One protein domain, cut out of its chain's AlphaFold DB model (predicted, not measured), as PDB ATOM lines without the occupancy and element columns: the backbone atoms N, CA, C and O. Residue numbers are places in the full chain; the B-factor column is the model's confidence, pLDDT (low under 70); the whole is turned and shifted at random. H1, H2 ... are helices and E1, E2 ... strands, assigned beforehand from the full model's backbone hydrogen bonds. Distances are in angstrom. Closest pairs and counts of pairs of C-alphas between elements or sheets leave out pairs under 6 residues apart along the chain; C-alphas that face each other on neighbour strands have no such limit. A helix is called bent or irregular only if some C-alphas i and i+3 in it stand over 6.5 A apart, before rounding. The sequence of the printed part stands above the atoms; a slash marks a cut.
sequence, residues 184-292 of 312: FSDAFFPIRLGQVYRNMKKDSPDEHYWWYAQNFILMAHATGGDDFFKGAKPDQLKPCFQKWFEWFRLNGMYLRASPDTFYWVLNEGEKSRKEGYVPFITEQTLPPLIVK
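AT A GLANCE: This is residues 184 to 292 of the 312 residues of an uncharacterized protein of Gimesia sp (UniProt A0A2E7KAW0). Three longer helices, H1, H2 and H3, are set at steep tilts with their centres in a triangle; at the last end of H3 the small strand hairpin E1 and E2 follows, with the short helix H4 next to residue 254 of H3, while the short helix H5 packs separately on residues 252 to 253 of H3. The printed part has 109 residues, with five named helices and two named strands in the order H1 H2 H3 E1 E2 H4 H5; the class is mostly helix and the sheet, E1 - E2, is antiparallel. It is compact, with a radius of gyration of the C-alphas of 14.0 A and spans of 40 by 28 by 26 A.

HOW THE PARTS SIT: H1, residues 188 to 199, touches H2, residues 209 to 222, with residues 195 to 199 alone, opposite ways at a steep tilt of 47 degrees; the closest C-alphas, of Val 196 and Tyr 212, are 5.3 A apart. H3, residues 234 to 254, is the hub; it has a kink of 42 degrees near residue 248 and is irregular, with C-alphas 235 and 238 8.2 A apart. Its residues 237 to 244 alone touch H2, closest at the C-alphas of Leu 237 and Ala 213, 6.4 A. E1, residues 255 to 257, and E2, residues 264 to 266, form a hairpin, with N 256 and O 265 within hydrogen-bond range at 2.9 A. Residue 254 of H3 alone only just touches H4, residues 268 to 271, with 3 pairs of C-alphas within 8 A, the closest those of Tyr 254 and Glu 270, 5.6 A. Residues 252 to 253 alone touch H5, residues 278 to 283, closest at the C-alphas of Met 253 and Phe 280, 5.4 A. Every O i to N i+4 pair is within hydrogen-bond range in H1, H2 and H5, and 12 of 17 in H3; H4 is too short for one.

IN THESE COORDINATES: H1 begins at C-alpha 188 (168.330, -46.720, 69.004) and is 16.7 A long, H2 19.9 A. H3, 29.5 A, ends at C-alpha 254 (148.909, -45.703, 73.039).

THE WHOLE: The C-alphas farthest apart, of Glu 207 and Ser 272, are 42.7 A apart. The printed part has no cut; the link from H2 to H3 is long, and residues 273 to 275 have pLDDT under 70.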
ATOM      1  N   PHE A 184     166.338 -51.402  72.390       87.31
ATOM      2  CA  PHE A 184     165.122 -50.743  72.860       87.31
ATOM      3  C   PHE A 184     165.375 -49.461  73.663       87.31
ATOM      4  O   PHE A 184     164.492 -48.996  74.375       87.31
ATOM      5  N   SER A 185     166.578 -48.894  73.576       85.50
ATOM      6  CA  SER A 185     166.821 -47.548  74.100       85.50
ATOM      7  C   SER A 185     166.135 -46.490  73.234       85.50
ATOM      8  O   SER A 185     166.012 -46.673  72.018       85.50
ATOM      9  N   ASP A 186     165.778 -45.361  73.844       82.06
ATOM     10  CA  ASP A 186     165.119 -44.231  73.175       82.06
ATOM     11  C   ASP A 186     165.900 -43.747  71.943       82.06
ATOM     12  O   ASP A 186     165.313 -43.417  70.918       82.06
ATOM     13  N   ALA A 187     167.236 -43.786  71.999       82.31
ATOM     14  CA  ALA A 187     168.091 -43.370  70.891       82.31
ATOM     15  C   ALA A 187     168.113 -44.383  69.732       82.31
ATOM     16  O   ALA A 187     168.158 -43.998  68.566       82.31
ATOM     17  N   PHE A 188     168.120 -45.688  70.027       85.06
ATOM     18  CA  PHE A 188     168.330 -46.720  69.004       85.06
ATOM     19  C   PHE A 188     167.035 -47.295  68.432       85.06
ATOM     20  O   PHE A 188     167.050 -47.732  67.278       85.06
ATOM     21  N   PHE A 189     165.934 -47.301  69.187       89.94
ATOM     22  CA  PHE A 189     164.686 -47.908  68.731       89.94
ATOM     23  C   PHE A 189     164.138 -47.242  67.452       89.94
ATOM     24  O   PHE A 189     163.971 -47.963  66.462       89.94
ATOM     25  N   PRO A 190     163.971 -45.902  67.378       90.75
ATOM     26  CA  PRO A 190     163.529 -45.228  66.153       90.75
ATOM     27  C   PRO A 190     164.439 -45.492  64.953       90.75
ATOM     28  O   PRO A 190     163.980 -45.749  63.838       90.75
ATOM     29  N   ILE A 191     165.756 -45.477  65.184       91.06
ATOM     30  CA  ILE A 191     166.747 -45.683  64.127       91.06
ATOM     31  C   ILE A 191     166.625 -47.101  63.559       91.06
ATOM     32  O   ILE A 191     166.624 -47.287  62.339       91.06
ATOM     33  N   ARG A 192     166.492 -48.110  64.429       91.06
ATOM     34  CA  ARG A 192     166.299 -49.502  64.009       91.06
ATOM     35  C   ARG A 192     164.971 -49.681  63.288       91.06
ATOM     36  O   ARG A 192     164.962 -50.297  62.226       91.06
ATOM     37  N   LEU A 193     163.882 -49.116  63.809       94.19
ATOM     38  CA  LEU A 193     162.565 -49.181  63.174       94.19
ATOM     39  C   LEU A 193     162.610 -48.617  61.749       94.19
ATOM     40  O   LEU A 193     162.162 -49.276  60.811       94.19
ATOM     41  N   GLY A 194     163.235 -47.452  61.559       93.31
ATOM     42  CA  GLY A 194     163.406 -46.844  60.240       93.31
ATOM     43  C   GLY A 194     164.207 -47.718  59.266       93.31
ATOM     44  O   GLY A 194     163.886 -47.779  58.077       93.31
ATOM     45  N   GLN A 195     165.227 -48.435  59.747       93.00
ATOM     46  CA  GLN A 195     166.014 -49.354  58.917       93.00
ATOM     47  C   GLN A 195     165.245 -50.617  58.549       93.00
ATOM     48  O   GLN A 195     165.246 -51.002  57.380       93.00
ATOM     49  N   VAL A 196     164.553 -51.230  59.514       95.06
ATOM     50  CA  VAL A 196     163.677 -52.376  59.242       95.06
ATOM     51  C   VAL A 196     162.603 -51.959  58.239       95.06
ATOM     52  O   VAL A 196     162.433 -52.635  57.233       95.06
ATOM     53  N   TYR A 197     161.975 -50.792  58.413       94.94
ATOM     54  CA  TYR A 197     160.994 -50.263  57.463       94.94
ATOM     55  C   TYR A 197     161.548 -50.108  56.048       94.94
ATOM     56  O   TYR A 197     160.914 -50.551  55.093       94.94
ATOM     57  N   ARG A 198     162.738 -49.522  55.879       93.94
ATOM     58  CA  ARG A 198     163.340 -49.361  54.546       93.94
ATOM     59  C   ARG A 198     163.642 -50.690  53.858       93.94
ATOM     60  O   ARG A 198     163.497 -50.764  52.644       93.94
ATOM     61  N   ASN A 199     164.035 -51.720  54.599       94.88
ATOM     62  CA  ASN A 199     164.506 -52.980  54.020       94.88
ATOM     63  C   ASN A 199     163.442 -54.091  53.994       94.88
ATOM     64  O   ASN A 199     163.556 -55.028  53.213       94.88
ATOM     65  N   MET A 200     162.373 -53.967  54.784       95.31
ATOM     66  CA  MET A 200     161.239 -54.903  54.816       95.31
ATOM     67  C   MET A 200     160.018 -54.394  54.031       95.31
ATOM     68  O   MET A 200     158.915 -54.938  54.146       95.31
ATOM     69  N   LYS A 201     160.190 -53.353  53.206       91.75
ATOM     70  CA  LYS A 201     159.225 -53.007  52.153       91.75
ATOM     71  C   LYS A 201     159.165 -54.109  51.104       91.75
ATOM     72  O   LYS A 201     160.145 -54.813  50.864       91.75
ATOM     73  N   LYS A 202     157.994 -54.244  50.479       84.62
ATOM     74  CA  LYS A 202     157.710 -55.279  49.476       84.62
ATOM     75  C   LYS A 202     158.773 -55.310  48.372       84.62
ATOM     76  O   LYS A 202     159.304 -56.377  48.086       84.62
ATOM     77  N   ASP A 203     159.126 -54.138  47.853       85.56
ATOM     78  CA  ASP A 203     160.002 -53.989  46.685       85.56
ATOM     79  C   ASP A 203     161.481 -53.763  47.055       85.56
ATOM     80  O   ASP A 203     162.307 -53.499  46.184       85.56
ATOM     81  N   SER A 204     161.836 -53.840  48.343       87.19
ATOM     82  CA  SER A 204     163.228 -53.671  48.775       87.19
ATOM     83  C   SER A 204     164.084 -54.884  48.399       87.19
ATOM     84  O   SER A 204     163.575 -56.006  48.437       87.19
ATOM     85  N   PRO A 205     165.383 -54.705  48.104       88.31
ATOM     86  CA  PRO A 205     166.295 -55.820  47.857       88.31
ATOM     87  C   PRO A 205     166.354 -56.812  49.028       88.31
ATOM     88  O   PRO A 205     166.266 -56.418  50.191       88.31
ATOM     89  N   ASP A 206     166.553 -58.096  48.721       90.62
ATOM     90  CA  ASP A 206     166.644 -59.174  49.722       90.62
ATOM     91  C   ASP A 206     168.064 -59.407  50.264       90.62
ATOM     92  O   ASP A 206     168.267 -60.284  51.100       90.62
ATOM     93  N   GLU A 207     169.044 -58.601  49.843       88.88
ATOM     94  CA  GLU A 207     170.471 -58.761  50.173       88.88
ATOM     95  C   GLU A 207     170.736 -58.914  51.680       88.88
ATOM     96  O   GLU A 207     171.639 -59.636  52.100       88.88
ATOM     97  N   HIS A 208     169.928 -58.260  52.516       92.31
ATOM     98  CA  HIS A 208     170.050 -58.291  53.975       92.31
ATOM     99  C   HIS A 208     168.747 -58.711  54.666       92.31
ATOM    100  O   HIS A 208     168.534 -58.403  55.842       92.31
ATOM    101  N   TYR A 209     167.860 -59.403  53.943       96.06
ATOM    102  CA  TYR A 209     166.522 -59.770  54.407       96.06
ATOM    103  C   TYR A 209     166.535 -60.400  55.806       96.06
ATOM    104  O   TYR A 209     165.834 -59.927  56.699       96.06
ATOM    105  N   TRP A 210     167.383 -61.409  56.034       96.44
ATOM    106  CA  TRP A 210     167.422 -62.153  57.299       96.44
ATOM    107  C   TRP A 210     167.764 -61.285  58.511       96.44
ATOM    108  O   TRP A 210     167.162 -61.446  59.573       96.44
ATOM    109  N   TRP A 211     168.666 -60.314  58.344       95.06
ATOM    110  CA  TRP A 211     169.026 -59.371  59.402       95.06
ATOM    111  C   TRP A 211     167.823 -58.527  59.834       95.06
ATOM    112  O   TRP A 211     167.557 -58.349  61.025       95.06
ATOM    113  N   TYR A 212     167.065 -58.006  58.870       96.12
ATOM    114  CA  TYR A 212     165.904 -57.167  59.156       96.12
ATOM    115  C   TYR A 212     164.674 -57.976  59.573       96.12
ATOM    116  O   TYR A 212     163.909 -57.505  60.413       96.12
ATOM    117  N   ALA A 213     164.521 -59.204  59.078       97.69
ATOM    118  CA  ALA A 213     163.502 -60.150  59.517       97.69
ATOM    119  C   ALA A 213     163.648 -60.507  61.004       97.69
ATOM    120  O   ALA A 213     162.662 -60.483  61.742       97.69
ATOM    121  N   GLN A 214     164.875 -60.769  61.466       96.94
ATOM    122  CA  GLN A 214     165.157 -61.041  62.877       96.94
ATOM    123  C   GLN A 214     164.795 -59.838  63.763       96.94
ATOM    124  O   GLN A 214     164.095 -59.995  64.766       96.94
ATOM    125  N   ASN A 215     165.193 -58.628  63.352       96.31
ATOM    126  CA  ASN A 215     164.860 -57.402  64.080       96.31
ATOM    127  C   ASN A 215     163.345 -57.138  64.095       96.31
ATOM    128  O   ASN A 215     162.814 -56.720  65.122       96.31
ATOM    129  N   PHE A 216     162.642 -57.401  62.987       97.38
ATOM    130  CA  PHE A 216     161.182 -57.315  62.928       97.38
ATOM    131  C   PHE A 216     160.528 -58.236  63.963       97.38
ATOM    132  O   PHE A 216     159.715 -57.754  64.747       97.38
ATOM    133  N   ILE A 217     160.897 -59.520  64.001       97.94
ATOM    134  CA  ILE A 217     160.319 -60.483  64.951       97.94
ATOM    135  C   ILE A 217     160.509 -59.997  66.395       97.94
ATOM    136  O   ILE A 217     159.564 -60.027  67.177       97.94
ATOM    137  N   LEU A 218     161.691 -59.473  66.738       97.38
ATOM    138  CA  LEU A 218     161.958 -58.914  68.066       97.38
ATOM    139  C   LEU A 218     161.102 -57.681  68.386       97.38
ATOM    140  O   LEU A 218     160.584 -57.575  69.496       97.38
ATOM    141  N   MET A 219     160.955 -56.742  67.445       97.00
ATOM    142  CA  MET A 219     160.119 -55.550  67.643       97.00
ATOM    143  C   MET A 219     158.645 -55.914  67.785       97.00
ATOM    144  O   MET A 219     157.966 -55.401  68.672       97.00
ATOM    145  N   ALA A 220     158.155 -56.816  66.936       97.75
ATOM    146  CA  ALA A 220     156.784 -57.283  67.005       97.75
ATOM    147  C   ALA A 220     156.522 -57.980  68.342       97.75
ATOM    148  O   ALA A 220     155.592 -57.581  69.042       97.75
ATOM    149  N   HIS A 221     157.406 -58.887  68.759       98.00
ATOM    150  CA  HIS A 221     157.320 -59.560  70.054       98.00
ATOM    151  C   HIS A 221     157.309 -58.588  71.234       98.00
ATOM    152  O   HIS A 221     156.461 -58.693  72.118       98.00
ATOM    153  N   ALA A 222     158.170 -57.570  71.206       96.81
ATOM    154  CA  ALA A 222     158.223 -56.538  72.236       96.81
ATOM    155  C   ALA A 222     156.892 -55.788  72.427       96.81
ATOM    156  O   ALA A 222     156.571 -55.352  73.532       96.81
ATOM    157  N   THR A 223     156.116 -55.649  71.351       96.69
ATOM    158  CA  THR A 223     154.823 -54.945  71.324       96.69
ATOM    159  C   THR A 223     153.603 -55.868  71.426       96.69
ATOM    160  O   THR A 223     152.485 -55.417  71.186       96.69
ATOM    161  N   GLY A 224     153.796 -57.158  71.727       95.00
ATOM    162  CA  GLY A 224     152.710 -58.148  71.766       95.00
ATOM    163  C   GLY A 224     152.145 -58.517  70.385       95.00
ATOM    164  O   GLY A 224     151.019 -58.988  70.279       95.00
ATOM    165  N   GLY A 225     152.911 -58.291  69.318       95.44
ATOM    166  CA  GLY A 225     152.523 -58.486  67.921       95.44
ATOM    167  C   GLY A 225     152.857 -59.865  67.340       95.44
ATOM    168  O   GLY A 225     153.013 -59.980  66.125       95.44
ATOM    169  N   ASP A 226     152.988 -60.902  68.168       96.88
ATOM    170  CA  ASP A 226     153.365 -62.252  67.711       96.88
ATOM    171  C   ASP A 226     152.391 -62.823  66.669       96.88
ATOM    172  O   ASP A 226     152.788 -63.516  65.728       96.88
ATOM    173  N   ASP A 227     151.109 -62.467  66.774       97.44
ATOM    174  CA  ASP A 227     150.068 -62.914  65.848       97.44
ATOM    175  C   ASP A 227     150.302 -62.453  64.397       97.44
ATOM    176  O   ASP A 227     149.828 -63.105  63.468       97.44
ATOM    177  N   PHE A 228     151.078 -61.385  64.162       97.44
ATOM    178  CA  PHE A 228     151.374 -60.911  62.803       97.44
ATOM    179  C   PHE A 228     152.279 -61.857  62.008       97.44
ATOM    180  O   PHE A 228     152.249 -61.830  60.774       97.44
ATOM    181  N   PHE A 229     153.082 -62.678  62.687       96.44
ATOM    182  CA  PHE A 229     154.004 -63.631  62.060       96.44
ATOM    183  C   PHE A 229     153.758 -65.084  62.492       96.44
ATOM    184  O   PHE A 229     154.494 -65.988  62.094       96.44
ATOM    185  N   LYS A 230     152.697 -65.343  63.262       96.25
ATOM    186  CA  LYS A 230     152.299 -66.690  63.670       96.25
ATOM    187  C   LYS A 230     151.976 -67.561  62.453       96.25
ATOM    188  O   LYS A 230     151.089 -67.249  61.663       96.25
ATOM    189  N   GLY A 231     152.707 -68.667  62.308       94.88
ATOM    190  CA  GLY A 231     152.568 -69.586  61.172       94.88
ATOM    191  C   GLY A 231     153.107 -69.046  59.842       94.88
ATOM    192  O   GLY A 231     152.914 -69.687  58.808       94.88
ATOM    193  N   ALA A 232     153.776 -67.888  59.840       97.00
ATOM    194  CA  ALA A 232     154.410 -67.354  58.643       97.00
ATOM    195  C   ALA A 232     155.600 -68.225  58.217       97.00
ATOM    196  O   ALA A 232     156.330 -68.770  59.048       97.00
ATOM    197  N   LYS A 233     155.828 -68.322  56.904       97.62
ATOM    198  CA  LYS A 233     157.056 -68.929  56.386       97.62
ATOM    199  C   LYS A 233     158.244 -67.975  56.601       97.62
ATOM    200  O   LYS A 233     158.070 -66.765  56.428       97.62
ATOM    201  N   PRO A 234     159.448 -68.485  56.925       97.19
ATOM    202  CA  PRO A 234     160.623 -67.650  57.191       97.19
ATOM    203  C   PRO A 234     160.988 -66.667  56.069       97.19
ATOM    204  O   PRO A 234     161.448 -65.566  56.348       97.19
ATOM    205  N   ASP A 235     160.763 -67.033  54.809       94.56
ATOM    206  CA  ASP A 235     161.023 -66.236  53.601       94.56
ATOM    207  C   ASP A 235     159.881 -65.262  53.238       94.56
ATOM    208  O   ASP A 235     159.962 -64.544  52.247       94.56
ATOM    209  N   GLN A 236     158.811 -65.205  54.041       94.75
ATOM    210  CA  GLN A 236     157.600 -64.423  53.758       94.75
ATOM    211  C   GLN A 236     157.249 -63.423  54.871       94.75
ATOM    212  O   GLN A 236     156.078 -63.124  55.107       94.75
ATOM    213  N   LEU A 237     158.250 -62.857  55.551       97.62
ATOM    214  CA  LEU A 237     158.031 -61.926  56.665       97.62
ATOM    215  C   LEU A 237     157.833 -60.471  56.230       97.62
ATOM    216  O   LEU A 237     157.314 -59.683  57.015       97.62
ATOM    217  N   LYS A 238     158.168 -60.091  54.988       97.50
ATOM    218  CA  LYS A 238     157.902 -58.735  54.462       97.50
ATOM    219  C   LYS A 238     156.412 -58.348  54.566       97.50
ATOM    220  O   LYS A 238     156.121 -57.309  55.158       97.50
ATOM    221  N   PRO A 239     155.440 -59.155  54.086       97.12
ATOM    222  CA  PRO A 239     154.017 -58.858  54.278       97.12
ATOM    223  C   PRO A 239     153.583 -58.798  55.750       97.12
ATOM    224  O   PRO A 239     152.772 -57.944  56.108       97.12
ATOM    225  N   CYS A 240     154.118 -59.677  56.604       97.81
ATOM    226  CA  CYS A 240     153.856 -59.671  58.048       97.81
ATOM    227  C   CYS A 240     154.329 -58.364  58.693       97.81
ATOM    228  O   CYS A 240     153.573 -57.737  59.434       97.81
ATOM    229  N   PHE A 241     155.534 -57.915  58.336       97.81
ATOM    230  CA  PHE A 241     156.078 -56.640  58.775       97.81
ATOM    231  C   PHE A 241     155.185 -55.470  58.356       97.81
ATOM    232  O   PHE A 241     154.895 -54.626  59.192       97.81
ATOM    233  N   GLN A 242     154.693 -55.421  57.114       97.31
ATOM    234  CA  GLN A 242     153.813 -54.325  56.673       97.31
ATOM    235  C   GLN A 242     152.510 -54.261  57.483       97.31
ATOM    236  O   GLN A 242     152.083 -53.178  57.879       97.31
ATOM    237  N   LYS A 243     151.899 -55.419  57.774       97.56
ATOM    238  CA  LYS A 243     150.696 -55.493  58.618       97.56
ATOM    239  C   LYS A 243     150.975 -55.015  60.043       97.56
ATOM    240  O   LYS A 243     150.223 -54.195  60.564       97.56
ATOM    241  N   TRP A 244     152.058 -55.504  60.647       97.94
ATOM    242  CA  TRP A 244     152.474 -55.080  61.982       97.94
ATOM    243  C   TRP A 244     152.811 -53.588  62.019       97.94
ATOM    244  O   TRP A 244     152.381 -52.894  62.930       97.94
ATOM    245  N   PHE A 245     153.536 -53.075  61.026       97.00
ATOM    246  CA  PHE A 245     153.967 -51.682  60.980       97.00
ATOM    247  C   PHE A 245     152.783 -50.724  60.834       97.00
ATOM    248  O   PHE A 245     152.754 -49.691  61.498       97.00
ATOM    249  N   GLU A 246     151.774 -51.073  60.032       96.75
ATOM    250  CA  GLU A 246     150.554 -50.267  59.937       96.75
ATOM    251  C   GLU A 246     149.774 -50.268  61.256       96.75
ATOM    252  O   GLU A 246     149.358 -49.214  61.736       96.75
ATOM    253  N   TRP A 247     149.648 -51.431  61.903       96.69
ATOM    254  CA  TRP A 247     149.081 -51.503  63.247       96.69
ATOM    255  C   TRP A 247     149.884 -50.660  64.249       96.69
ATOM    256  O   TRP A 247     149.298 -49.893  65.013       96.69
ATOM    257  N   PHE A 248     151.212 -50.751  64.218       96.12
ATOM    258  CA  PHE A 248     152.116 -50.028  65.107       96.12
ATOM    259  C   PHE A 248     152.006 -48.516  64.907       96.12
ATOM    260  O   PHE A 248     151.947 -47.769  65.876       96.12
ATOM    261  N   ARG A 249     151.889 -48.050  63.661       94.06
ATOM    262  CA  ARG A 249     151.693 -46.632  63.330       94.06
ATOM    263  C   ARG A 249     150.409 -46.067  63.938       94.06
ATOM    264  O   ARG A 249     150.405 -44.930  64.398       94.06
ATOM    265  N   LEU A 250     149.335 -46.859  63.949       91.25
ATOM    266  CA  LEU A 250     148.032 -46.459  64.486       91.25
ATOM    267  C   LEU A 250     147.946 -46.583  66.013       91.25
ATOM    268  O   LEU A 250     147.223 -45.821  66.650       91.25
ATOM    269  N   ASN A 251     148.663 -47.543  66.603       92.62
ATOM    270  CA  ASN A 251     148.510 -47.901  68.015       92.62
ATOM    271  C   ASN A 251     149.695 -47.493  68.899       92.62
ATOM    272  O   ASN A 251     149.556 -47.441  70.119       92.62
ATOM    273  N   GLY A 252     150.852 -47.178  68.319       91.88
ATOM    274  CA  GLY A 252     152.099 -47.004  69.059       91.88
ATOM    275  C   GLY A 252     152.097 -45.823  70.029       91.88
ATOM    276  O   GLY A 252     152.645 -45.935  71.122       91.88
ATOM    277  N   MET A 253     151.362 -44.746  69.729       90.88
ATOM    278  CA  MET A 253     151.168 -43.628  70.669       90.88
ATOM    279  C   MET A 253     150.387 -44.014  71.942       90.88
ATOM    280  O   MET A 253     150.449 -43.300  72.951       90.88
ATOM    281  N   TYR A 254     149.683 -45.149  71.922       92.31
ATOM    282  CA  TYR A 254     148.909 -45.703  73.039       92.31
ATOM    283  C   TYR A 254     149.593 -46.906  73.705       92.31
ATOM    284  O   TYR A 254     149.079 -47.443  74.688       92.31
ATOM    285  N   LEU A 255     150.756 -47.331  73.201       93.25
ATOM    286  CA  LEU A 255     151.563 -48.353  73.857       93.25
ATOM    287  C   LEU A 255     152.178 -47.788  75.137       93.25
ATOM    288  O   LEU A 255     152.700 -46.670  75.168       93.25
ATOM    289  N   ARG A 256     152.120 -48.565  76.215       92.56
ATOM    290  CA  ARG A 256     152.743 -48.245  77.502       92.56
ATOM    291  C   ARG A 256     153.584 -49.426  77.951       92.56
ATOM    292  O   ARG A 256     153.262 -50.568  77.635       92.56
ATOM    293  N   ALA A 257     154.663 -49.143  78.672       93.25
ATOM    294  CA  ALA A 257     155.407 -50.197  79.337       93.25
ATOM    295  C   ALA A 257     154.479 -50.908  80.326       93.25
ATOM    296  O   ALA A 257     153.780 -50.258  81.109       93.25
ATOM    297  N   SER A 258     154.457 -52.234  80.262       93.94
ATOM    298  CA  SER A 258     153.746 -53.050  81.233       93.94
ATOM    299  C   SER A 258     154.333 -52.822  82.634       93.94
ATOM    300  O   SER A 258     155.558 -52.742  82.773       93.94
ATOM    301  N   PRO A 259     153.497 -52.707  83.681       93.25
ATOM    302  CA  PRO A 259     153.984 -52.589  85.053       93.25
ATOM    303  C   PRO A 259     154.563 -53.907  85.589       93.25
ATOM    304  O   PRO A 259     155.381 -53.876  86.502       93.25
ATOM    305  N   ASP A 260     154.174 -55.045  85.004       93.94
ATOM    306  CA  ASP A 260     154.491 -56.382  85.526       93.94
ATOM    307  C   ASP A 260     155.484 -57.149  84.647       93.94
ATOM    308  O   ASP A 260     156.024 -58.184  85.039       93.94
ATOM    309  N   THR A 261     155.720 -56.673  83.424       93.38
ATOM    310  CA  THR A 261     156.526 -57.380  82.429       93.38
ATOM    311  C   THR A 261     157.388 -56.413  81.627       93.38
ATOM    312  O   THR A 261     157.171 -55.207  81.611       93.38
ATOM    313  N   PHE A 262     158.387 -56.943  80.930       93.31
ATOM    314  CA  PHE A 262     159.304 -56.165  80.095       93.31
ATOM    315  C   PHE A 262     158.784 -55.969  78.657       93.31
ATOM    316  O   PHE A 262     159.570 -55.960  77.719       93.31
ATOM    317  N   TYR A 263     157.467 -55.820  78.488       95.69
ATOM    318  CA  TYR A 263     156.791 -55.633  77.197       95.69
ATOM    319  C   TYR A 263     156.075 -54.285  77.129       95.69
ATOM    320  O   TYR A 263     155.737 -53.690  78.156       95.69
ATOM    321  N   TRP A 264     155.762 -53.846  75.911       95.31
ATOM    322  CA  TRP A 264     154.770 -52.801  75.685       95.31
ATOM    323  C   TRP A 264     153.393 -53.408  75.467       95.31
ATOM    324  O   TRP A 264     153.223 -54.314  74.655       95.31
ATOM    325  N   VAL A 265     152.406 -52.864  76.168       94.56
ATOM    326  CA  VAL A 265     151.006 -53.268  76.066       94.56
ATOM    327  C   VAL A 265     150.161 -52.097  75.600       94.56
ATOM    328  O   VAL A 265     150.427 -50.934  75.925       94.56
ATOM    329  N   LEU A 266     149.133 -52.404  74.817       91.50
ATOM    330  CA  LEU A 266     148.168 -51.410  74.381       91.50
ATOM    331  C   LEU A 266     147.297 -51.010  75.570       91.50
ATOM    332  O   LEU A 266     146.571 -51.833  76.122       91.50
ATOM    333  N   ASN A 267     147.377 -49.745  75.971       85.75
ATOM    334  CA  ASN A 267     146.521 -49.223  77.022       85.75
ATOM    335  C   ASN A 267     145.270 -48.609  76.382       85.75
ATOM    336  O   ASN A 267     145.284 -47.463  75.943       85.75
ATOM    337  N   GLU A 268     144.177 -49.373  76.323       79.12
ATOM    338  CA  GLU A 268     142.899 -48.908  75.754       79.12
ATOM    339  C   GLU A 268     142.365 -47.646  76.462       79.12
ATOM    340  O   GLU A 268     141.756 -46.786  75.826       79.12
ATOM    341  N   GLY A 269     142.671 -47.467  77.754       76.31
ATOM    342  CA  GLY A 269     142.347 -46.248  78.497       76.31
ATOM    343  C   GLY A 269     143.040 -44.999  77.941       76.31
ATOM    344  O   GLY A 269     142.471 -43.910  77.981       76.31
ATOM    345  N   GLU A 270     144.226 -45.138  77.345       74.50
ATOM    346  CA  GLU A 270     144.946 -44.034  76.695       74.50
ATOM    347  C   GLU A 270     144.308 -43.613  75.370       74.50
ATOM    348  O   GLU A 270     144.399 -42.442  75.022       74.50
ATOM    349  N   LYS A 271     143.599 -44.501  74.656       71.00
ATOM    350  CA  LYS A 271     142.867 -44.101  73.436       71.00
ATOM    351  C   LYS A 271     141.761 -43.088  73.724       71.00
ATOM    352  O   LYS A 271     141.360 -42.334  72.843       71.00
ATOM    353  N   SER A 272     141.265 -43.080  74.961       70.88
ATOM    354  CA  SER A 272     140.263 -42.124  75.433       70.88
ATOM    355  C   SER A 272     140.870 -40.792  75.900       70.88
ATOM    356  O   SER A 272     140.159 -39.791  76.013       70.88
ATOM    357  N   ARG A 273     142.189 -40.752  76.146       66.25
ATOM    358  CA  ARG A 273     142.922 -39.530  76.493       66.25
ATOM    359  C   ARG A 273     143.237 -38.769  75.206       66.25
ATOM    360  O   ARG A 273     143.736 -39.336  74.242       66.25
ATOM    361  N   LYS A 274     142.955 -37.462  75.186       60.31
ATOM    362  CA  LYS A 274     143.215 -36.603  74.012       60.31
ATOM    363  C   LYS A 274     144.703 -36.501  73.661       60.31
ATOM    364  O   LYS A 274     145.043 -36.211  72.520       60.31
ATOM    365  N   GLU A 275     145.572 -36.726  74.639       66.19
ATOM    366  CA  GLU A 275     147.011 -36.534  74.532       66.19
ATOM    367  C   GLU A 275     147.680 -37.911  74.601       66.19
ATOM    368  O   GLU A 275     147.942 -38.442  75.678       66.19
ATOM    369  N   GLY A 276     147.890 -38.544  73.442       70.62
ATOM    370  CA  GLY A 276     148.720 -39.748  73.358       70.62
ATOM    371  C   GLY A 276     150.184 -39.459  73.718       70.62
ATOM    372  O   GLY A 276     150.559 -38.335  74.048       70.62
ATOM    373  N   TYR A 277     151.053 -40.469  73.638       81.31
ATOM    374  CA  TYR A 277     152.469 -40.277  73.960       81.31
ATOM    375  C   TYR A 277     153.164 -39.410  72.901       81.31
ATOM    376  O   TYR A 277     153.439 -39.870  71.794       81.31
ATOM    377  N   VAL A 278     153.445 -38.150  73.247       82.44
ATOM    378  CA  VAL A 278     153.969 -37.134  72.316       82.44
ATOM    379  C   VAL A 278     155.266 -37.558  71.609       82.44
ATOM    380  O   VAL A 278     155.309 -37.410  70.387       82.44
ATOM    381  N   PRO A 279     156.279 -38.152  72.281       86.19
ATOM    382  CA  PRO A 279     157.509 -38.579  71.600       86.19
ATOM    383  C   PRO A 279     157.283 -39.616  70.491       86.19
ATOM    384  O   PRO A 279     158.070 -39.709  69.552       86.19
ATOM    385  N   PHE A 280     156.181 -40.371  70.539       87.62
ATOM    386  CA  PHE A 280     155.828 -41.274  69.448       87.62
ATOM    387  C   PHE A 280     155.457 -40.517  68.167       87.62
ATOM    388  O   PHE A 280     155.803 -40.947  67.070       87.62
ATOM    389  N   ILE A 281     154.756 -39.387  68.290       82.19
ATOM    390  CA  ILE A 281     154.282 -38.607  67.139       82.19
ATOM    391  C   ILE A 281     155.465 -37.998  66.379       82.19
ATOM    392  O   ILE A 281     155.452 -37.961  65.149       82.19
ATOM    393  N   THR A 282     156.483 -37.529  67.100       83.12
ATOM    394  CA  THR A 282     157.647 -36.861  66.508       83.12
ATOM    395  C   THR A 282     158.720 -37.842  66.053       83.12
ATOM    396  O   THR A 282     159.313 -37.648  64.995       83.12
ATOM    397  N   GLU A 283     158.968 -38.895  66.832       85.62
ATOM    398  CA  GLU A 283     160.163 -39.734  66.682       85.62
ATOM    399  C   GLU A 283     159.856 -41.232  66.598       85.62
ATOM    400  O   GLU A 283     160.767 -42.027  66.402       85.62
ATOM    401  N   GLN A 284     158.591 -41.652  66.716       88.19
ATOM    402  CA  GLN A 284     158.206 -43.069  66.837       88.19
ATOM    403  C   GLN A 284     158.878 -43.775  68.028       88.19
ATOM    404  O   GLN A 284     159.047 -44.996  68.039       88.19
ATOM    405  N   THR A 285     159.242 -42.999  69.048       89.19
ATOM    406  CA  THR A 285     159.834 -43.489  70.291       89.19
ATOM    407  C   THR A 285     158.744 -44.054  71.194       89.19
ATOM    408  O   THR A 285     157.691 -43.438  71.383       89.19
ATOM    409  N   LEU A 286     158.989 -45.234  71.762       91.25
ATOM    410  CA  LEU A 286     158.114 -45.831  72.769       91.25
ATOM    411  C   LEU A 286     158.505 -45.342  74.170       91.25
ATOM    412  O   LEU A 286     159.663 -44.996  74.387       91.25
ATOM    413  N   PRO A 287     157.576 -45.323  75.143       90.81
ATOM    414  CA  PRO A 287     157.938 -45.061  76.532       90.81
ATOM    415  C   PRO A 287     158.995 -46.066  77.017       90.81
ATOM    416  O   PRO A 287     158.903 -47.240  76.652       90.81
ATOM    417  N   PRO A 288     159.956 -45.668  77.862       90.75
ATOM    418  CA  PRO A 288     160.959 -46.592  78.376       90.75
ATOM    419  C   PRO A 288     160.307 -47.726  79.179       90.75
ATOM    420  O   PRO A 288     159.311 -47.526  79.878       90.75
ATOM    421  N   LEU A 289     160.887 -48.928  79.101       91.31
ATOM    422  CA  LEU A 289     160.437 -50.069  79.901       91.31
ATOM    423  C   LEU A 289     160.640 -49.796  81.396       91.31
ATOM    424  O   LEU A 289     161.738 -49.433  81.824       91.31
ATOM    425  N   ILE A 290     159.586 -50.023  82.181       90.44
ATOM    426  CA  ILE A 290     159.595 -49.870  83.643       90.44
ATOM    427  C   ILE A 290     160.259 -51.091  84.287       90.44
ATOM    428  O   ILE A 290     161.154 -50.954  85.120       90.44
ATOM    429  N   VAL A 291     159.853 -52.292  83.867       90.69
ATOM    430  CA  VAL A 291     160.436 -53.553  84.332       90.69
ATOM    431  C   VAL A 291     161.613 -53.931  83.443       90.69
ATOM    432  O   VAL A 291     161.487 -54.021  82.222       90.69
ATOM    433  N   LYS A 292     162.761 -54.206  84.067       89.12
ATOM    434  CA  LYS A 292     163.956 -54.720  83.392       89.12
ATOM    435  C   LYS A 292     164.328 -56.083  83.975       89.12
ATOM    436  O   LYS A 292     164.343 -56.223  85.201       89.12
TER     437      LYS A 292